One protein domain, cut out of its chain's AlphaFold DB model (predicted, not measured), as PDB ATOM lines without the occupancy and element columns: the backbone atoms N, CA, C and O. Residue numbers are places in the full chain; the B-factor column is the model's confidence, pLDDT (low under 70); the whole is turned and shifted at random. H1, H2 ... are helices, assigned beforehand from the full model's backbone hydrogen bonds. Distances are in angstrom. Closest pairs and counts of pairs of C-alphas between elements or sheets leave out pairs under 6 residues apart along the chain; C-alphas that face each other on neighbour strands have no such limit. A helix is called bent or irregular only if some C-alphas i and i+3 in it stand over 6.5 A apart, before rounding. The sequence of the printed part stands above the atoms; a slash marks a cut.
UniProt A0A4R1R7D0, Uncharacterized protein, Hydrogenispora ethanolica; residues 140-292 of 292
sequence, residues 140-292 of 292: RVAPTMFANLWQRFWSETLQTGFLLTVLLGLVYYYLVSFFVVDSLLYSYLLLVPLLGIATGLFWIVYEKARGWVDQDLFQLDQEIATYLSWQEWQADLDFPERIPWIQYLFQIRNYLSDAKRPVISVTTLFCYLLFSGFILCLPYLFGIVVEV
ATOM      1  N   ARG A 140     307.301  71.150  29.387       83.62
ATOM      2  CA  ARG A 140     306.885  69.753  29.480       83.62
ATOM      3  C   ARG A 140     305.539  69.643  30.193       83.62
ATOM      4  O   ARG A 140     305.299  70.316  31.192       83.62
ATOM      5  N   VAL A 141     304.681  68.782  29.664       84.69
ATOM      6  CA  VAL A 141     303.338  68.516  30.183       84.69
ATOM      7  C   VAL A 141     303.253  67.050  30.597       84.69
ATOM      8  O   VAL A 141     303.888  66.199  29.977       84.69
ATOM      9  N   ALA A 142     302.494  66.752  31.652       78.56
ATOM     10  CA  ALA A 142     302.259  65.375  32.077       78.56
ATOM     11  C   ALA A 142     301.442  64.601  31.018       78.56
ATOM     12  O   ALA A 142     300.545  65.194  30.407       78.56
ATOM     13  N   PRO A 143     301.661  63.283  30.844       74.25
ATOM     14  CA  PRO A 143     300.916  62.464  29.881       74.25
ATOM     15  C   PRO A 143     299.389  62.538  30.042       74.25
ATOM     16  O   PRO A 143     298.650  62.542  29.061       74.25
ATOM     17  N   THR A 144     298.898  62.691  31.275       77.38
ATOM     18  CA  THR A 144     297.464  62.851  31.591       77.38
ATOM     19  C   THR A 144     296.838  64.113  30.991       77.38
ATOM     20  O   THR A 144     295.628  64.176  30.795       77.38
ATOM     21  N   MET A 145     297.653  65.116  30.663       80.44
ATOM     22  CA  MET A 145     297.223  66.410  30.130       80.44
ATOM     23  C   MET A 145     297.413  66.509  28.607       80.44
ATOM     24  O   MET A 145     297.142  67.559  28.020       80.44
ATOM     25  N   PHE A 146     297.846  65.432  27.941       80.06
ATOM     26  CA  PHE A 146     298.076  65.425  26.493       80.06
ATOM     27  C   PHE A 146     296.803  65.656  25.683       80.06
ATOM     28  O   PHE A 146     296.855  66.350  24.670       80.06
ATOM     29  N   ALA A 147     295.652  65.152  26.135       78.44
ATOM     30  CA  ALA A 147     294.374  65.419  25.475       78.44
ATOM     31  C   ALA A 147     294.083  66.931  25.400       78.44
ATOM     32  O   ALA A 147     293.771  67.454  24.330       78.44
ATOM     33  N   ASN A 148     294.293  67.650  26.508       80.25
ATOM     34  CA  ASN A 148     294.114  69.101  26.581       80.25
ATOM     35  C   ASN A 148     295.147  69.852  25.729       80.25
ATOM     36  O   ASN A 148     294.808  70.835  25.068       80.25
ATOM     37  N   LEU A 149     296.400  69.382  25.716       83.00
ATOM     38  CA  LEU A 149     297.465  69.939  24.879       83.00
ATOM     39  C   LEU A 149     297.098  69.847  23.393       83.00
ATOM     40  O   LEU A 149     297.159  70.851  22.682       83.00
ATOM     41  N   TRP A 150     296.671  68.666  22.941       79.69
ATOM     42  CA  TRP A 150     296.270  68.435  21.556       79.69
ATOM     43  C   TRP A 150     295.020  69.224  21.186       79.69
ATOM     44  O   TRP A 150     294.989  69.837  20.124       79.69
ATOM     45  N   GLN A 151     294.012  69.281  22.059       80.38
ATOM     46  CA  GLN A 151     292.814  70.087  21.824       80.38
ATOM     47  C   GLN A 151     293.152  71.576  21.661       80.38
ATOM     48  O   GLN A 151     292.650  72.233  20.745       80.38
ATOM     49  N   ARG A 152     294.034  72.106  22.516       81.62
ATOM     50  CA  ARG A 152     294.504  73.490  22.417       81.62
ATOM     51  C   ARG A 152     295.288  73.726  21.126       81.62
ATOM     52  O   ARG A 152     295.005  74.691  20.421       81.62
ATOM     53  N   PHE A 153     296.214  72.829  20.794       81.94
ATOM     54  CA  PHE A 153     296.979  72.884  19.549       81.94
ATOM     55  C   PHE A 153     296.065  72.894  18.316       81.94
ATOM     56  O   PHE A 153     296.245  73.722  17.419       81.94
ATOM     57  N   TRP A 154     295.045  72.031  18.286       76.38
ATOM     58  CA  TRP A 154     294.074  71.978  17.194       76.38
ATOM     59  C   TRP A 154     293.273  73.268  17.067       76.38
ATOM     60  O   TRP A 154     293.154  73.794  15.964       76.38
ATOM     61  N   SER A 155     292.772  73.811  18.178       79.81
ATOM     62  CA  SER A 155     292.040  75.083  18.178       79.81
ATOM     63  C   SER A 155     292.883  76.224  17.597       79.81
ATOM     64  O   SER A 155     292.443  76.921  16.682       79.81
ATOM     65  N   GLU A 156     294.129  76.373  18.058       76.06
ATOM     66  CA  GLU A 156     295.038  77.420  17.574       76.06
ATOM     67  C   GLU A 156     295.436  77.208  16.101       76.06
ATOM     68  O   GLU A 156     295.493  78.164  15.324       76.06
ATOM     69  N   THR A 157     295.638  75.958  15.675       76.31
ATOM     70  CA  THR A 157     295.934  75.615  14.273       76.31
ATOM     71  C   THR A 157     294.754  75.930  13.352       76.31
ATOM     72  O   THR A 157     294.959  76.473  12.268       76.31
ATOM     73  N   LEU A 158     293.514  75.661  13.777       77.12
ATOM     74  CA  LEU A 158     292.314  75.990  13.001       77.12
ATOM     75  C   LEU A 158     292.125  77.495  12.841       77.12
ATOM     76  O   LEU A 158     291.833  77.963  11.743       77.12
ATOM     77  N   GLN A 159     292.334  78.258  13.912       77.94
ATOM     78  CA  GLN A 159     292.267  79.718  13.867       77.94
ATOM     79  C   GLN A 159     293.355  80.302  12.954       77.94
ATOM     80  O   GLN A 159     293.087  81.197  12.151       77.94
ATOM     81  N   THR A 160     294.566  79.739  13.019       75.94
ATOM     82  CA  THR A 160     295.680  80.084  12.124       75.94
ATOM     83  C   THR A 160     295.347  79.768  10.664       75.94
ATOM     84  O   THR A 160     295.561  80.605   9.788       75.94
ATOM     85  N   GLY A 161     294.785  78.585  10.399       73.62
ATOM     86  CA  GLY A 161     294.362  78.147   9.069       73.62
ATOM     87  C   GLY A 161     293.242  79.010   8.490       73.62
ATOM     88  O   GLY A 161     293.313  79.391   7.323       73.62
ATOM     89  N   PHE A 162     292.259  79.398   9.305       77.81
ATOM     90  CA  PHE A 162     291.198  80.319   8.900       77.81
ATOM     91  C   PHE A 162     291.761  81.690   8.516       77.81
ATOM     92  O   PHE A 162     291.485  82.183   7.422       77.81
ATOM     93  N   LEU A 163     292.608  82.273   9.373       76.62
ATOM     94  CA  LEU A 163     293.252  83.555   9.095       76.62
ATOM     95  C   LEU A 163     294.079  83.498   7.803       76.62
ATOM     96  O   LEU A 163     293.936  84.366   6.946       76.62
ATOM     97  N   LEU A 164     294.899  82.456   7.635       74.81
ATOM     98  CA  LEU A 164     295.680  82.240   6.416       74.81
ATOM     99  C   LEU A 164     294.797  82.115   5.181       74.81
ATOM    100  O   LEU A 164     295.083  82.748   4.175       74.81
ATOM    101  N   THR A 165     293.723  81.335   5.254       73.94
ATOM    102  CA  THR A 165     292.820  81.113   4.119       73.94
ATOM    103  C   THR A 165     292.151  82.414   3.679       73.94
ATOM    104  O   THR A 165     292.108  82.706   2.485       73.94
ATOM    105  N   VAL A 166     291.697  83.239   4.630       76.19
ATOM    106  CA  VAL A 166     291.126  84.566   4.342       76.19
ATOM    107  C   VAL A 166     292.171  85.485   3.706       76.19
ATOM    108  O   VAL A 166     291.892  86.129   2.696       76.19
ATOM    109  N   LEU A 167     293.388  85.529   4.255       73.62
ATOM    110  CA  LEU A 167     294.467  86.367   3.723       73.62
ATOM    111  C   LEU A 167     294.899  85.928   2.324       73.62
ATOM    112  O   LEU A 167     295.045  86.770   1.443       73.62
ATOM    113  N   LEU A 168     295.061  84.625   2.100       73.44
ATOM    114  CA  LEU A 168     295.403  84.057   0.797       73.44
ATOM    115  C   LEU A 168     294.283  84.299  -0.219       73.44
ATOM    116  O   LEU A 168     294.583  84.650  -1.353       73.44
ATOM    117  N   GLY A 169     293.013  84.195   0.185       70.38
ATOM    118  CA  GLY A 169     291.867  84.522  -0.666       70.38
ATOM    119  C   GLY A 169     291.801  86.000  -1.058       70.38
ATOM    120  O   GLY A 169     291.501  86.324  -2.204       70.38
ATOM    121  N   LEU A 170     292.151  86.911  -0.150       71.81
ATOM    122  CA  LEU A 170     292.218  88.342  -0.459       71.81
ATOM    123  C   LEU A 170     293.436  88.705  -1.312       71.81
ATOM    124  O   LEU A 170     293.322  89.530  -2.214       71.81
ATOM    125  N   VAL A 171     294.586  88.072  -1.068       72.25
ATOM    126  CA  VAL A 171     295.768  88.197  -1.935       72.25
ATOM    127  C   VAL A 171     295.458  87.649  -3.327       72.25
ATOM    128  O   VAL A 171     295.834  88.269  -4.317       72.25
ATOM    129  N   TYR A 172     294.728  86.538  -3.417       68.38
ATOM    130  CA  TYR A 172     294.249  85.985  -4.680       68.38
ATOM    131  C   TYR A 172     293.346  86.967  -5.425       68.38
ATOM    132  O   TYR A 172     293.624  87.296  -6.574       68.38
ATOM    133  N   TYR A 173     292.316  87.488  -4.750       69.56
ATOM    134  CA  TYR A 173     291.423  88.505  -5.303       69.56
ATOM    135  C   TYR A 173     292.200  89.725  -5.810       69.56
ATOM    136  O   TYR A 173     291.961  90.198  -6.920       69.56
ATOM    137  N   TYR A 174     293.169  90.198  -5.024       67.69
ATOM    138  CA  TYR A 174     294.051  91.299  -5.397       67.69
ATOM    139  C   TYR A 174     294.885  90.981  -6.649       67.69
ATOM    140  O   TYR A 174     295.000  91.812  -7.548       67.69
ATOM    141  N   LEU A 175     295.457  89.781  -6.746       67.75
ATOM    142  CA  LEU A 175     296.262  89.382  -7.903       67.75
ATOM    143  C   LEU A 175     295.413  89.235  -9.170       67.75
ATOM    144  O   LEU A 175     295.801  89.743 -10.219       67.75
ATOM    145  N   VAL A 176     294.247  88.594  -9.075       65.94
ATOM    146  CA  VAL A 176     293.349  88.390 -10.221       65.94
ATOM    147  C   VAL A 176     292.768  89.720 -10.707       65.94
ATOM    148  O   VAL A 176     292.834  90.003 -11.899       65.94
ATOM    149  N   SER A 177     292.278  90.568  -9.797       63.34
ATOM    150  CA  SER A 177     291.579  91.811 -10.162       63.34
ATOM    151  C   SER A 177     292.505  92.906 -10.696       63.34
ATOM    152  O   SER A 177     292.056  93.748 -11.465       63.34
ATOM    153  N   PHE A 178     293.783  92.925 -10.294       61.44
ATOM    154  CA  PHE A 178     294.692  94.035 -10.624       61.44
ATOM    155  C   PHE A 178     295.911  93.648 -11.462       61.44
ATOM    156  O   PHE A 178     296.564  94.532 -12.014       61.44
ATOM    157  N   PHE A 179     296.253  92.361 -11.557       59.59
ATOM    158  CA  PHE A 179     297.440  91.911 -12.291       59.59
ATOM    159  C   PHE A 179     297.139  90.926 -13.430       59.59
ATOM    160  O   PHE A 179     298.090  90.510 -14.085       59.59
ATOM    161  N   VAL A 180     295.859  90.596 -13.693       56.25
ATOM    162  CA  VAL A 180     295.398  89.694 -14.777       56.25
ATOM    163  C   VAL A 180     296.289  88.454 -14.870       56.25
ATOM    164  O   VAL A 180     296.969  88.189 -15.860       56.25
ATOM    165  N   VAL A 181     296.370  87.742 -13.752       58.22
ATOM    166  CA  VAL A 181     297.294  86.621 -13.575       58.22
ATOM    167  C   VAL A 181     296.549  85.303 -13.752       58.22
ATOM    168  O   VAL A 181     295.373  85.218 -13.403       58.22
ATOM    169  N   ASP A 182     297.237  84.272 -14.256       60.16
ATOM    170  CA  ASP A 182     296.706  82.908 -14.374       60.16
ATOM    171  C   ASP A 182     296.120  82.436 -13.031       60.16
ATOM    172  O   ASP A 182     296.823  82.177 -12.045       60.16
ATOM    173  N   SER A 183     294.790  82.378 -13.015       60.84
ATOM    174  CA  SER A 183     293.951  82.179 -11.842       60.84
ATOM    175  C   SER A 183     294.106  80.765 -11.273       60.84
ATOM    176  O   SER A 183     294.024  80.583 -10.054       60.84
ATOM    177  N   LEU A 184     294.405  79.770 -12.114       62.97
ATOM    178  CA  LEU A 184     294.600  78.384 -11.695       62.97
ATOM    179  C   LEU A 184     295.977  78.199 -11.062       62.97
ATOM    180  O   LEU A 184     296.055  77.747  -9.918       62.97
ATOM    181  N   LEU A 185     297.054  78.604 -11.742       64.44
ATOM    182  CA  LEU A 185     298.423  78.433 -11.235       64.44
ATOM    183  C   LEU A 185     298.617  79.101  -9.864       64.44
ATOM    184  O   LEU A 185     299.215  78.516  -8.956       64.44
ATOM    185  N   TYR A 186     298.069  80.304  -9.686       63.31
ATOM    186  CA  TYR A 186     298.196  81.030  -8.424       63.31
ATOM    187  C   TYR A 186     297.392  80.411  -7.284       63.31
ATOM    188  O   TYR A 186     297.867  80.424  -6.151       63.31
ATOM    189  N   SER A 187     296.234  79.801  -7.554       61.50
ATOM    190  CA  SER A 187     295.494  79.076  -6.512       61.50
ATOM    191  C   SER A 187     296.299  77.902  -5.940       61.50
ATOM    192  O   SER A 187     296.335  77.718  -4.724       61.50
ATOM    193  N   TYR A 188     297.056  77.186  -6.782       64.12
ATOM    194  CA  TYR A 188     297.971  76.134  -6.330       64.12
ATOM    195  C   TYR A 188     299.172  76.689  -5.558       64.12
ATOM    196  O   TYR A 188     299.564  76.126  -4.536       64.12
ATOM    197  N   LEU A 189     299.738  77.818  -5.996       68.88
ATOM    198  CA  LEU A 189     300.839  78.472  -5.282       68.88
ATOM    199  C   LEU A 189     300.424  78.966  -3.892       68.88
ATOM    200  O   LEU A 189     301.240  78.932  -2.973       68.88
ATOM    201  N   LEU A 190     299.163  79.368  -3.708       69.00
ATOM    202  CA  LEU A 190     298.626  79.778  -2.407       69.00
ATOM    203  C   LEU A 190     298.455  78.605  -1.433       69.00
ATOM    204  O   LEU A 190     298.471  78.821  -0.221       69.00
ATOM    205  N   LEU A 191     298.365  77.365  -1.923       70.25
ATOM    206  CA  LEU A 191     298.369  76.187  -1.051       70.25
ATOM    207  C   LEU A 191     299.736  75.980  -0.394       70.25
ATOM    208  O   LEU A 191     299.793  75.626   0.778       70.25
ATOM    209  N   VAL A 192     300.841  76.247  -1.096       73.00
ATOM    210  CA  VAL A 192     302.206  76.014  -0.587       73.00
ATOM    211  C   VAL A 192     302.463  76.654   0.790       73.00
ATOM    212  O   VAL A 192     302.869  75.926   1.699       73.00
ATOM    213  N   PRO A 193     302.217  77.961   1.016       68.94
ATOM    214  CA  PRO A 193     302.421  78.567   2.330       68.94
ATOM    215  C   PRO A 193     301.450  78.026   3.387       68.94
ATOM    216  O   PRO A 193     301.861  77.827   4.529       68.94
ATOM    217  N   LEU A 194     300.195  77.728   3.025       73.94
ATOM    218  CA  LEU A 194     299.220  77.140   3.951       73.94
ATOM    219  C   LEU A 194     299.693  75.763   4.450       73.94
ATOM    220  O   LEU A 194     299.702  75.498   5.653       73.94
ATOM    221  N   LEU A 195     300.153  74.919   3.526       71.19
ATOM    222  CA  LEU A 195     300.662  73.577   3.798       71.19
ATOM    223  C   LEU A 195     301.977  73.602   4.573       71.19
ATOM    224  O   LEU A 195     302.132  72.865   5.547       71.19
ATOM    225  N   GLY A 196     302.914  74.460   4.173       76.62
ATOM    226  CA  GLY A 196     304.213  74.576   4.831       76.62
ATOM    227  C   GLY A 196     304.087  75.046   6.279       76.62
ATOM    228  O   GLY A 196     304.723  74.485   7.170       76.62
ATOM    229  N   ILE A 197     303.213  76.021   6.545       76.19
ATOM    230  CA  ILE A 197     302.996  76.529   7.906       76.19
ATOM    231  C   ILE A 197     302.266  75.493   8.768       76.19
ATOM    232  O   ILE A 197     302.679  75.245   9.902       76.19
ATOM    233  N   ALA A 198     301.217  74.854   8.240       72.69
ATOM    234  CA  ALA A 198     300.457  73.849   8.981       72.69
ATOM    235  C   ALA A 198     301.312  72.621   9.338       72.69
ATOM    236  O   ALA A 198     301.312  72.178  10.488       72.69
ATOM    237  N   THR A 199     302.081  72.100   8.375       74.06
ATOM    238  CA  THR A 199     302.981  70.960   8.611       74.06
ATOM    239  C   THR A 199     304.117  71.327   9.562       74.06
ATOM    240  O   THR A 199     304.421  70.549  10.466       74.06
ATOM    241  N   GLY A 200     304.685  72.531   9.433       78.19
ATOM    242  CA  GLY A 200     305.720  73.035  10.333       78.19
ATOM    243  C   GLY A 200     305.257  73.125  11.789       78.19
ATOM    244  O   GLY A 200     305.936  72.612  12.678       78.19
ATOM    245  N   LEU A 201     304.088  73.723  12.045       77.44
ATOM    246  CA  LEU A 201     303.532  73.830  13.401       77.44
ATOM    247  C   LEU A 201     303.216  72.455  14.004       77.44
ATOM    248  O   LEU A 201     303.544  72.209  15.167       77.44
ATOM    249  N   PHE A 202     302.636  71.550  13.211       77.69
ATOM    250  CA  PHE A 202     302.360  70.178  13.642       77.69
ATOM    251  C   PHE A 202     303.638  69.430  14.026       77.69
ATOM    252  O   PHE A 202     303.695  68.805  15.087       77.69
ATOM    253  N   TRP A 203     304.679  69.542  13.201       81.06
ATOM    254  CA  TRP A 203     305.941  68.843  13.411       81.06
ATOM    255  C   TRP A 203     306.613  69.215  14.740       81.06
ATOM    256  O   TRP A 203     307.079  68.327  15.450       81.06
ATOM    257  N   ILE A 204     306.609  70.497  15.130       83.81
ATOM    258  CA  ILE A 204     307.196  70.931  16.413       83.81
ATOM    259  C   ILE A 204     306.514  70.252  17.599       83.81
ATOM    260  O   ILE A 204     307.182  69.759  18.509       83.81
ATOM    261  N   VAL A 205     305.180  70.298  17.629       80.38
ATOM    262  CA  VAL A 205     304.408  69.804  18.773       80.38
ATOM    263  C   VAL A 205     304.496  68.287  18.841       80.38
ATOM    264  O   VAL A 205     304.665  67.738  19.928       80.38
ATOM    265  N   TYR A 206     304.484  67.626  17.682       81.44
ATOM    266  CA  TYR A 206     304.721  66.193  17.568       81.44
ATOM    267  C   TYR A 206     306.093  65.779  18.112       81.44
ATOM    268  O   TYR A 206     306.155  64.946  19.016       81.44
ATOM    269  N   GLU A 207     307.182  66.381  17.626       83.00
ATOM    270  CA  GLU A 207     308.541  66.027  18.059       83.00
ATOM    271  C   GLU A 207     308.749  66.276  19.557       83.00
ATOM    272  O   GLU A 207     309.379  65.473  20.248       83.00
ATOM    273  N   LYS A 208     308.148  67.335  20.107       84.50
ATOM    274  CA  LYS A 208     308.175  67.588  21.552       84.50
ATOM    275  C   LYS A 208     307.405  66.559  22.363       84.50
ATOM    276  O   LYS A 208     307.952  66.027  23.325       84.50
ATOM    277  N   ALA A 209     306.149  66.303  22.000       81.94
ATOM    278  CA  ALA A 209     305.314  65.337  22.706       81.94
ATOM    279  C   ALA A 209     305.976  63.955  22.688       81.94
ATOM    280  O   ALA A 209     306.092  63.307  23.728       81.94
ATOM    281  N   ARG A 210     306.513  63.559  21.529       82.00
ATOM    282  CA  ARG A 210     307.309  62.344  21.367       82.00
ATOM    283  C   ARG A 210     308.543  62.342  22.269       82.00
ATOM    284  O   ARG A 210     308.767  61.357  22.961       82.00
ATOM    285  N   GLY A 211     309.315  63.428  22.289       84.50
ATOM    286  CA  GLY A 211     310.503  63.546  23.137       84.50
ATOM    287  C   GLY A 211     310.190  63.436  24.632       84.50
ATOM    288  O   GLY A 211     310.951  62.815  25.369       84.50
ATOM    289  N   TRP A 212     309.061  63.983  25.089       86.88
ATOM    290  CA  TRP A 212     308.619  63.840  26.482       86.88
ATOM    291  C   TRP A 212     308.233  62.399  26.815       86.88
ATOM    292  O   TRP A 212     308.663  61.886  27.843       86.88
ATOM    293  N   VAL A 213     307.491  61.735  25.925       84.50
ATOM    294  CA  VAL A 213     307.135  60.317  26.084       84.50
ATOM    295  C   VAL A 213     308.374  59.430  26.083       84.50
ATOM    296  O   VAL A 213     308.472  58.529  26.904       84.50
ATOM    297  N   ASP A 214     309.339  59.689  25.200       85.56
ATOM    298  CA  ASP A 214     310.575  58.907  25.125       85.56
ATOM    299  C   ASP A 214     311.423  59.058  26.400       85.56
ATOM    300  O   ASP A 214     312.026  58.085  26.849       85.56
ATOM    301  N   GLN A 215     311.413  60.236  27.035       86.56
ATOM    302  CA  GLN A 215     312.029  60.434  28.352       86.56
ATOM    303  C   GLN A 215     311.312  59.646  29.453       86.56
ATOM    304  O   GLN A 215     311.982  59.023  30.274       86.56
ATOM    305  N   ASP A 216     309.976  59.660  29.468       84.75
ATOM    306  CA  ASP A 216     309.181  58.899  30.440       84.75
ATOM    307  C   ASP A 216     309.375  57.390  30.274       84.75
ATOM    308  O   ASP A 216     309.635  56.690  31.249       84.75
ATOM    309  N   LEU A 217     309.334  56.888  29.038       85.00
ATOM    310  CA  LEU A 217     309.587  55.481  28.729       85.00
ATOM    311  C   LEU A 217     310.996  55.057  29.144       85.00
ATOM    312  O   LEU A 217     311.156  53.983  29.708       85.00
ATOM    313  N   PHE A 218     312.002  55.900  28.907       87.19
ATOM    314  CA  PHE A 218     313.375  55.600  29.302       87.19
ATOM    315  C   PHE A 218     313.534  55.496  30.825       87.19
ATOM    316  O   PHE A 218     314.180  54.567  31.304       87.19
ATOM    317  N   GLN A 219     312.924  56.406  31.591       86.38
ATOM    318  CA  GLN A 219     312.931  56.336  33.059       86.38
ATOM    319  C   GLN A 219     312.234  55.066  33.564       86.38
ATOM    320  O   GLN A 219     312.731  54.402  34.470       86.38
ATOM    321  N   LEU A 220     311.122  54.697  32.930       85.12
ATOM    322  CA  LEU A 220     310.339  53.517  33.285       85.12
ATOM    323  C   LEU A 220     311.078  52.213  32.935       85.12
ATOM    324  O   LEU A 220     311.098  51.280  33.734       85.12
ATOM    325  N   ASP A 221     311.759  52.167  31.789       86.00
ATOM    326  CA  ASP A 221     312.612  51.044  31.386       86.00
ATOM    327  C   ASP A 221     313.810  50.874  32.343       86.00
ATOM    328  O   ASP A 221     314.165  49.746  32.689       86.00
ATOM    329  N   GLN A 222     314.403  51.973  32.829       86.88
ATOM    330  CA  GLN A 222     315.454  51.931  33.857       86.88
ATOM    331  C   GLN A 222     314.938  51.403  35.199       86.88
ATOM    332  O   GLN A 222     315.618  50.606  35.851       86.88
ATOM    333  N   GLU A 223     313.743  51.825  35.612       83.12
ATOM    334  CA  GLU A 223     313.115  51.347  36.842       83.12
ATOM    335  C   GLU A 223     312.815  49.843  36.752       83.12
ATOM    336  O   GLU A 223     313.240  49.080  37.622       83.12
ATOM    337  N   ILE A 224     312.195  49.388  35.656       83.81
ATOM    338  CA  ILE A 224     311.939  47.961  35.394       83.81
ATOM    339  C   ILE A 224     313.249  47.160  35.402       83.81
ATOM    340  O   ILE A 224     313.328  46.124  36.064       83.81
ATOM    341  N   ALA A 225     314.292  47.634  34.713       83.12
ATOM    342  CA  ALA A 225     315.591  46.960  34.681       83.12
ATOM    343  C   ALA A 225     316.248  46.882  36.070       83.12
ATOM    344  O   ALA A 225     316.875  45.873  36.402       83.12
ATOM    345  N   THR A 226     316.081  47.909  36.904       82.38
ATOM    346  CA  THR A 226     316.564  47.907  38.293       82.38
ATOM    347  C   THR A 226     315.857  46.828  39.113       82.38
ATOM    348  O   THR A 226     316.525  46.049  39.786       82.38
ATOM    349  N   TYR A 227     314.530  46.703  39.011       73.88
ATOM    350  CA  TYR A 227     313.785  45.651  39.717       73.88
ATOM    351  C   TYR A 227     314.127  44.233  39.225       73.88
ATOM    352  O   TYR A 227     314.244  43.322  40.043       73.88
ATOM    353  N   LEU A 228     314.330  44.049  37.916       72.88
ATOM    354  CA  LEU A 228     314.710  42.756  37.326       72.88
ATOM    355  C   LEU A 228     316.153  42.348  37.668       72.88
ATOM    356  O   LEU A 228     316.415  41.187  37.957       72.88
ATOM    357  N   SER A 229     317.098  43.289  37.678       71.62
ATOM    358  CA  SER A 229     318.490  42.999  38.065       71.62
ATOM    359  C   SER A 229     318.632  42.713  39.562       71.62
ATOM    360  O   SER A 229     319.408  41.842  39.951       71.62
ATOM    361  N   TRP A 230     317.844  43.381  40.410       61.94
ATOM    362  CA  TRP A 230     317.779  43.081  41.844       61.94
ATOM    363  C   TRP A 230     317.270  41.650  42.104       61.94
ATOM    364  O   TRP A 230     317.780  40.960  42.983       61.94
ATOM    365  N   GLN A 231     316.328  41.172  41.280       59.34
ATOM    366  CA  GLN A 231     315.809  39.798  41.309       59.34
ATOM    367  C   GLN A 231     316.876  38.744  40.959       59.34
ATOM    368  O   GLN A 231     316.873  37.665  41.544       59.34
ATOM    369  N   GLU A 232     317.793  39.025  40.028       59.38
ATOM    370  CA  GLU A 232     318.883  38.092  39.695       59.38
ATOM    371  C   GLU A 232     319.895  37.927  40.845       59.38
ATOM    372  O   GLU A 232     320.555  36.893  40.942       59.38
ATOM    373  N   TRP A 233     320.006  38.925  41.729       56.16
ATOM    374  CA  TRP A 233     320.994  38.962  42.814       56.16
ATOM    375  C   TRP A 233     320.487  38.432  44.161       56.16
ATOM    376  O   TRP A 233     321.299  37.984  44.974       56.16
ATOM    377  N   GLN A 234     319.177  38.459  44.419       56.69
ATOM    378  CA  GLN A 234     318.584  37.979  45.669       56.69
ATOM    379  C   GLN A 234     317.456  36.988  45.377       56.69
ATOM    380  O   GLN A 234     316.409  37.347  44.846       56.69
ATOM    381  N   ALA A 235     317.665  35.723  45.754       56.09
ATOM    382  CA  ALA A 235     316.634  34.686  45.776       56.09
ATOM    383  C   ALA A 235     315.644  34.947  46.932       56.09
ATOM    384  O   ALA A 235     315.580  34.184  47.895       56.09
ATOM    385  N   ASP A 236     314.946  36.081  46.869       55.78
ATOM    386  CA  ASP A 236     314.140  36.615  47.965       55.78
ATOM    387  C   ASP A 236     312.711  36.048  47.977       55.78
ATOM    388  O   ASP A 236     312.047  35.922  46.944       55.78
ATOM    389  N   LEU A 237     312.227  35.740  49.184       57.66
ATOM    390  CA  LEU A 237     310.905  35.162  49.477       57.66
ATOM    391  C   LEU A 237     309.729  36.132  49.212       57.66
ATOM    392  O   LEU A 237     308.592  35.679  49.094       57.66
ATOM    393  N   ASP A 238     309.998  37.432  49.040       58.81
ATOM    394  CA  ASP A 238     308.999  38.501  48.833       58.81
ATOM    395  C   ASP A 238     308.617  38.719  47.354       58.81
ATOM    396  O   ASP A 238     307.844  39.616  47.001       58.81
ATOM    397  N   PHE A 239     309.154  37.898  46.449       57.72
ATOM    398  CA  PHE A 239     308.903  37.989  45.009       57.72
ATOM    399  C   PHE A 239     307.411  37.982  44.601       57.72
ATOM    400  O   PHE A 239     307.041  38.779  43.730       57.72
ATOM    401  N   PRO A 240     306.520  37.174  45.217       62.06
ATOM    402  CA  PRO A 240     305.102  37.151  44.852       62.06
ATOM    403  C   PRO A 240     304.399  38.507  45.011       62.06
ATOM    404  O   PRO A 240     303.486  38.811  44.244       62.06
ATOM    405  N   GLU A 241     304.840  39.343  45.956       63.84
ATOM    406  CA  GLU A 241     304.236  40.654  46.231       63.84
ATOM    407  C   GLU A 241     304.719  41.755  45.271       63.84
ATOM    408  O   GLU A 241     304.042  42.770  45.100       63.84
ATOM    409  N   ARG A 242     305.853  41.554  44.582       66.25
ATOM    410  CA  ARG A 242     306.443  42.541  43.654       66.25
ATOM    411  C   ARG A 242     306.054  42.334  42.186       66.25
ATOM    412  O   ARG A 242     306.105  43.285  41.404       66.25
ATOM    413  N   ILE A 243     305.601  41.135  41.806       72.25
ATOM    414  CA  ILE A 243     305.080  40.836  40.455       72.25
ATOM    415  C   ILE A 243     303.941  41.792  40.040       72.25
ATOM    416  O   ILE A 243     303.999  42.304  38.917       72.25
ATOM    417  N   PRO A 244     302.940  42.098  40.893       78.94
ATOM    418  CA  PRO A 244     301.868  43.031  40.541       78.94
ATOM    419  C   PRO A 244     302.379  44.439  40.221       78.94
ATOM    420  O   PRO A 244     301.864  45.091  39.315       78.94
ATOM    421  N   TRP A 245     303.424  44.898  40.918       77.56
ATOM    422  CA  TRP A 245     304.033  46.205  40.671       77.56
ATOM    423  C   TRP A 245     304.775  46.249  39.330       77.56
ATOM    424  O   TRP A 245     304.576  47.173  38.546       77.56
ATOM    425  N   ILE A 246     305.556  45.213  39.004       78.94
ATOM    426  CA  ILE A 246     306.231  45.107  37.698       78.94
ATOM    427  C   ILE A 246     305.200  45.038  36.559       78.94
ATOM    428  O   ILE A 246     305.350  45.715  35.541       78.94
ATOM    429  N   GLN A 247     304.120  44.269  36.729       81.62
ATOM    430  CA  GLN A 247     303.020  44.219  35.759       81.62
ATOM    431  C   GLN A 247     302.347  45.587  35.582       81.62
ATOM    432  O   GLN A 247     302.056  45.982  34.453       81.62
ATOM    433  N   TYR A 248     302.144  46.327  36.673       82.19
ATOM    434  CA  TYR A 248     301.620  47.691  36.636       82.19
ATOM    435  C   TYR A 248     302.553  48.651  35.875       82.19
ATOM    436  O   TYR A 248     302.089  49.401  35.014       82.19
ATOM    437  N   LEU A 249     303.870  48.571  36.091       82.44
ATOM    438  CA  LEU A 249     304.859  49.350  35.334       82.44
ATOM    439  C   LEU A 249     304.809  49.034  33.828       82.44
ATOM    440  O   LEU A 249     304.777  49.951  33.005       82.44
ATOM    441  N   PHE A 250     304.703  47.758  33.440       84.38
ATOM    442  CA  PHE A 250     304.524  47.382  32.030       84.38
ATOM    443  C   PHE A 250     303.211  47.910  31.423       84.38
ATOM    444  O   PHE A 250     303.193  48.300  30.253       84.38
ATOM    445  N   GLN A 251     302.120  47.965  32.194       84.81
ATOM    446  CA  GLN A 251     300.860  48.560  31.734       84.81
ATOM    447  C   GLN A 251     301.001  50.067  31.484       84.81
ATOM    448  O   GLN A 251     300.570  50.548  30.433       84.81
ATOM    449  N   ILE A 252     301.659  50.802  32.391       81.44
ATOM    450  CA  ILE A 252     301.948  52.233  32.195       81.44
ATOM    451  C   ILE A 252     302.831  52.433  30.961       81.44
ATOM    452  O   ILE A 252     302.555  53.308  30.139       81.44
ATOM    453  N   ARG A 253     303.864  51.602  30.792       83.06
ATOM    454  CA  ARG A 253     304.751  51.643  29.626       83.06
ATOM    455  C   ARG A 253     303.981  51.497  28.314       83.06
ATOM    456  O   ARG A 253     304.204  52.275  27.389       83.06
ATOM    457  N   ASN A 254     303.071  50.525  28.230       83.94
ATOM    458  CA  ASN A 254     302.256  50.309  27.033       83.94
ATOM    459  C   ASN A 254     301.328  51.502  26.768       83.94
ATOM    460  O   ASN A 254     301.299  52.007  25.649       83.94
ATOM    461  N   TYR A 255     300.674  52.028  27.808       81.94
ATOM    462  CA  TYR A 255     299.842  53.230  27.704       81.94
ATOM    463  C   TYR A 255     300.625  54.452  27.183       81.94
ATOM    464  O   TYR A 255     300.164  55.164  26.289       81.94
ATOM    465  N   LEU A 256     301.835  54.688  27.699       79.31
ATOM    466  CA  LEU A 256     302.706  55.773  27.233       79.31
ATOM    467  C   LEU A 256     303.203  55.538  25.802       79.31
ATOM    468  O   LEU A 256     303.299  56.484  25.020       79.31
ATOM    469  N   SER A 257     303.489  54.286  25.438       79.38
ATOM    470  CA  SER A 257     303.892  53.916  24.079       79.38
ATOM    471  C   SER A 257     302.795  54.221  23.057       79.38
ATOM    472  O   SER A 257     303.089  54.773  21.994       79.38
ATOM    473  N   ASP A 258     301.535  53.962  23.405       75.19
ATOM    474  CA  ASP A 258     300.384  54.312  22.569       75.19
ATOM    475  C   ASP A 258     300.205  55.837  22.467       75.19
ATOM    476  O   ASP A 258     299.948  56.370  21.384       75.19
ATOM    477  N   ALA A 259     300.455  56.572  23.556       70.06
ATOM    478  CA  ALA A 259     300.419  58.037  23.573       70.06
ATOM    479  C   ALA A 259     301.513  58.705  22.707       70.06
ATOM    480  O   ALA A 259     301.395  59.886  22.370       70.06
ATOM    481  N   LYS A 260     302.557  57.965  22.301       66.56
ATOM    482  CA  LYS A 260     303.644  58.444  21.423       66.56
ATOM    483  C   LYS A 260     303.169  58.793  20.010       66.56
ATOM    484  O   LYS A 260     303.809  59.595  19.327       66.56
ATOM    485  N   ARG A 261     302.086  58.168  19.539       63.72
ATOM    486  CA  ARG A 261     301.554  58.354  18.183       63.72
ATOM    487  C   ARG A 261     300.222  59.101  18.266       63.72
ATOM    488  O   ARG A 261     299.187  58.453  18.401       63.72
ATOM    489  N   PRO A 262     300.199  60.444  18.168       60.25
ATOM    490  CA  PRO A 262     298.938  61.145  18.021       60.25
ATOM    491  C   PRO A 262     298.299  60.670  16.719       60.25
ATOM    492  O   PRO A 262     298.848  60.848  15.629       60.25
ATOM    493  N   VAL A 263     297.147  60.018  16.843       62.22
ATOM    494  CA  VAL A 263     296.335  59.643  15.691       62.22
ATOM    495  C   VAL A 263     295.951  60.942  14.997       62.22
ATOM    496  O   VAL A 263     295.317  61.808  15.606       62.22
ATOM    497  N   ILE A 264     296.362  61.104  13.736       58.84
ATOM    498  CA  ILE A 264     295.874  62.203  12.905       58.84
ATOM    499  C   ILE A 264     294.361  62.035  12.852       58.84
ATOM    500  O   ILE A 264     293.847  61.074  12.279       58.84
ATOM    501  N   SER A 265     293.653  62.930  13.534       59.81
ATOM    502  CA  SER A 265     292.210  62.818  13.657       59.81
ATOM    503  C   SER A 265     291.567  63.011  12.284       59.81
ATOM    504  O   SER A 265     292.044  63.805  11.470       59.81
ATOM    505  N   VAL A 266     290.447  62.332  12.031       59.38
ATOM    506  CA  VAL A 266     289.624  62.570  10.830       59.38
ATOM    507  C   VAL A 266     289.276  64.059  10.702       59.38
ATOM    508  O   VAL A 266     289.251  64.603   9.602       59.38
ATOM    509  N   THR A 267     289.114  64.748  11.834       61.56
ATOM    510  CA  THR A 267     288.898  66.194  11.924       61.56
ATOM    511  C   THR A 267     290.034  66.999  11.289       61.56
ATOM    512  O   THR A 267     289.771  67.948  10.559       61.56
ATOM    513  N   THR A 268     291.292  66.602  11.489       63.09
ATOM    514  CA  THR A 268     292.466  67.233  10.862       63.09
ATOM    515  C   THR A 268     292.412  67.120   9.345       63.09
ATOM    516  O   THR A 268     292.611  68.110   8.642       63.09
ATOM    517  N   LEU A 269     292.120  65.916   8.844       64.31
ATOM    518  CA  LEU A 269     291.999  65.651   7.413       64.31
ATOM    519  C   LEU A 269     290.828  66.443   6.811       64.31
ATOM    520  O   LEU A 269     290.953  67.015   5.735       64.31
ATOM    521  N   PHE A 270     289.708  66.530   7.528       71.19
ATOM    522  CA  PHE A 270     288.535  67.282   7.094       71.19
ATOM    523  C   PHE A 270     288.791  68.790   7.054       71.19
ATOM    524  O   PHE A 270     288.470  69.438   6.065       71.19
ATOM    525  N   CYS A 271     289.414  69.362   8.087       67.44
ATOM    526  CA  CYS A 271     289.753  70.785   8.102       67.44
ATOM    527  C   CYS A 271     290.774  71.133   7.016       67.44
ATOM    528  O   CYS A 271     290.642  72.164   6.361       67.44
ATOM    529  N   TYR A 272     291.738  70.245   6.774       67.19
ATOM    530  CA  TYR A 272     292.649  70.349   5.640       67.19
ATOM    531  C   TYR A 272     291.891  70.382   4.307       67.19
ATOM    532  O   TYR A 272     292.064  71.313   3.524       67.19
ATOM    533  N   LEU A 273     290.996  69.415   4.078       73.00
ATOM    534  CA  LEU A 273     290.173  69.347   2.869       73.00
ATOM    535  C   LEU A 273     289.276  70.578   2.708       73.00
ATOM    536  O   LEU A 273     289.106  71.054   1.591       73.00
ATOM    537  N   LEU A 274     288.740  71.121   3.802       78.31
ATOM    538  CA  LEU A 274     287.894  72.311   3.784       78.31
ATOM    539  C   LEU A 274     288.685  73.560   3.377       78.31
ATOM    540  O   LEU A 274     288.252  74.286   2.483       78.31
ATOM    541  N   PHE A 275     289.857  73.802   3.976       75.31
ATOM    542  CA  PHE A 275     290.687  74.964   3.632       75.31
ATOM    543  C   PHE A 275     291.305  74.845   2.236       75.31
ATOM    544  O   PHE A 275     291.276  75.805   1.464       75.31
ATOM    545  N   SER A 276     291.819  73.665   1.873       69.94
ATOM    546  CA  SER A 276     292.331  73.420   0.522       69.94
ATOM    547  C   SER A 276     291.220  73.494  -0.525       69.94
ATOM    548  O   SER A 276     291.417  74.108  -1.567       69.94
ATOM    549  N   GLY A 277     290.041  72.941  -0.234       73.19
ATOM    550  CA  GLY A 277     288.865  73.019  -1.098       73.19
ATOM    551  C   GLY A 277     288.408  74.457  -1.320       73.19
ATOM    552  O   GLY A 277     288.194  74.851  -2.461       73.19
ATOM    553  N   PHE A 278     288.355  75.277  -0.265       76.31
ATOM    554  CA  PHE A 278     288.043  76.701  -0.399       76.31
ATOM    555  C   PHE A 278     289.028  77.415  -1.335       76.31
ATOM    556  O   PHE A 278     288.590  78.102  -2.254       76.31
ATOM    557  N   ILE A 279     290.341  77.214  -1.152       72.94
ATOM    558  CA  ILE A 279     291.372  77.833  -2.004       72.94
ATOM    559  C   ILE A 279     291.247  77.375  -3.461       72.94
ATOM    560  O   ILE A 279     291.329  78.196  -4.373       72.94
ATOM    561  N   LEU A 280     290.994  76.085  -3.686       71.69
ATOM    562  CA  LEU A 280     290.806  75.508  -5.021       71.69
ATOM    563  C   LEU A 280     289.495  75.946  -5.693       71.69
ATOM    564  O   LEU A 280     289.393  75.892  -6.916       71.69
ATOM    565  N   CYS A 281     288.504  76.401  -4.922       72.75
ATOM    566  CA  CYS A 281     287.268  76.982  -5.444       72.75
ATOM    567  C   CYS A 281     287.394  78.477  -5.787       72.75
ATOM    568  O   CYS A 281     286.557  78.982  -6.536       72.75
ATOM    569  N   LEU A 282     288.425  79.186  -5.299       69.94
ATOM    570  CA  LEU A 282     288.631  80.613  -5.597       69.94
ATOM    571  C   LEU A 282     288.689  80.918  -7.109       69.94
ATOM    572  O   LEU A 282     288.011  81.857  -7.526       69.94
ATOM    573  N   PRO A 283     289.390  80.134  -7.957       62.12
ATOM    574  CA  PRO A 283     289.368  80.333  -9.406       62.12
ATOM    575  C   PRO A 283     287.979  80.253 -10.025       62.12
ATOM    576  O   PRO A 283     287.709  80.970 -10.976       62.12
ATOM    577  N   TYR A 284     287.085  79.425  -9.491       64.31
ATOM    578  CA  TYR A 284     285.729  79.284 -10.024       64.31
ATOM    579  C   TYR A 284     284.809  80.409  -9.544       64.31
ATOM    580  O   TYR A 284     283.973  80.884 -10.304       64.31
ATOM    581  N   LEU A 285     284.991  80.880  -8.307       63.78
ATOM    582  CA  LEU A 285     284.239  82.017  -7.769       63.78
ATOM    583  C   LEU A 285     284.607  83.334  -8.463       63.78
ATOM    584  O   LEU A 285     283.730  84.153  -8.717       63.78
ATOM    585  N   PHE A 286     285.891  83.531  -8.775       58.41
ATOM    586  CA  PHE A 286     286.385  84.769  -9.384       58.41
ATOM    587  C   PHE A 286     286.581  84.675 -10.901       58.41
ATOM    588  O   PHE A 286     286.519  85.698 -11.571       58.41
ATOM    589  N   GLY A 287     286.745  83.483 -11.476       47.28
ATOM    590  CA  GLY A 287     286.815  83.277 -12.928       47.28
ATOM    591  C   GLY A 287     285.509  83.621 -13.642       47.28
ATOM    592  O   GLY A 287     285.548  84.203 -14.718       47.28
ATOM    593  N   ILE A 288     284.360  83.404 -12.987       45.97
ATOM    594  CA  ILE A 288     283.046  83.876 -13.465       45.97
ATOM    595  C   ILE A 288     282.985  85.418 -13.534       45.97
ATOM    596  O   ILE A 288     282.216  85.968 -14.312       45.97
ATOM    597  N   VAL A 289     283.801  86.129 -12.745       45.72
ATOM    598  CA  VAL A 289     283.843  87.604 -12.706       45.72
ATOM    599  C   VAL A 289     284.792  88.187 -13.766       45.72
ATOM    600  O   VAL A 289     284.637  89.344 -14.135       45.72
ATOM    601  N   VAL A 290     285.752  87.406 -14.281       41.38
ATOM    602  CA  VAL A 290     286.720  87.850 -15.309       41.38
ATOM    603  C   VAL A 290     286.223  87.574 -16.744       41.38
ATOM    604  O   VAL A 290     286.766  88.132 -17.690       41.38
ATOM    605  N   GLU A 291     285.170  86.769 -16.924       33.31
ATOM    606  CA  GLU A 291     284.556  86.458 -18.232       33.31
ATOM    607  C   GLU A 291     283.444  87.435 -18.700       33.31
ATOM    608  O   GLU A 291     282.690  87.095 -19.613       33.31
ATOM    609  N   VAL A 292     283.330  88.649 -18.141       34.22
ATOM    610  CA  VAL A 292     282.316  89.654 -18.558       34.22
ATOM    611  C   VAL A 292     282.942  90.900 -19.169       34.22
ATOM    612  O   VAL A 292     283.801  91.514 -18.501       34.22
TER     613      VAL A 292
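Overview. This is residues 140 to 292 of the 292 residues of an uncharacterized protein of Hydrogenispora ethanolica (UniProt A0A4R1R7D0). A long, thin helical rod: H2 runs along most of its length, H1 folds back beside the first part of H2, and H3 and then H4 follow one another back along H2 from its far end. Towards one end H1, H2 and H4a form an up-and-down bundle of three; towards the other H2 and H3 make a two-helix hairpin, with residues 232 to 238 sticking out at its tip. The printed part has 153 residues with four named helices, H1, H2, H3 and H4 in that order, and no named strand, and the class is all helix. The whole is extended, with a radius of gyration of the C-alphas of 25.4 A and spans of 92 by 20 by 19 A.

Arrangement. H1, residues 143 to 179, is joined by a tight link to H2, residues 183 to 233, the hub. The two form a hairpin and touch at a shallow tilt of 15 degrees, opposite ways; their closest C-alphas, of Leu 168 and Leu 190, are 6.2 A apart. A second tight link leads to H3, residues 239 to 259, which makes a hairpin with H2. H2 touches it with residues 213 to 227 alone, at a shallow tilt of 8 degrees, opposite ways; the closest C-alphas, of Leu 217 and Arg 253, are 6.2 A apart. H1 and H3 are close but not clearly touching, with the C-alphas of Pro 143 and Leu 256 closest at 7.4 A. H4, residues 266 to 290, was assigned as one helix by its hydrogen bonds but is bent: C-alphas 280 and 283 are 6.7 A apart, and arms H4a, residues 266 to 280, and H4b, residues 283 to 290, stand at a shallow tilt of 17 degrees. H1 touches H4a with residues 158 to 169 alone, the same way at a shallow tilt of 7 degrees; the closest C-alphas, of Thr 165 and Phe 275, are 6.5 A apart. H2 touches H4a with residues 187 to 191 alone, the closest C-alphas being those of Ser 187 and Leu 280 at 6.1 A. H2 touches H4b with residues 183 to 187 alone, closest at the C-alphas of Ser 183 and Pro 283, 5.5 A apart. H3 is apart from both arms. Every O i to N i+4 pair is within hydrogen-bond range in H4a; the counts are 31 of 33 in H1, 43 of 47 in H2, 15 of 17 in H3 and 2 of 4 in H4b.

Along the chain. H1 begins at C-alpha 143, (300.916, 62.464, 29.881), and is 51.6 A long; it is irregular, C-alphas 144 and 147 being 7.3 A apart. H2 is 74.7 A long and ends at C-alpha 233, (320.994, 38.962, 42.814); it is neither bent nor irregular, but only just, with C-alphas 190 and 193 at 6.2 A. H3 is 30.6 A long and only just irregular, with C-alphas 241 and 244 at 6.6 A. H4a is 20.5 A long, and H4b ends at C-alpha 290, (286.720, 87.850, -15.309).

Size, cuts and confidence. The two C-alphas farthest apart, of Leu 237 and Val 292, the chain's last residue, are 91.7 A apart. The printed part has no cut, and its links are tight but for the short one from H3 to H4. The mean pLDDT of the printed part is 71.9, with 57 residues under 70, among them 172 to 190, 230 to 242, 260 to 269 and 282 to 292.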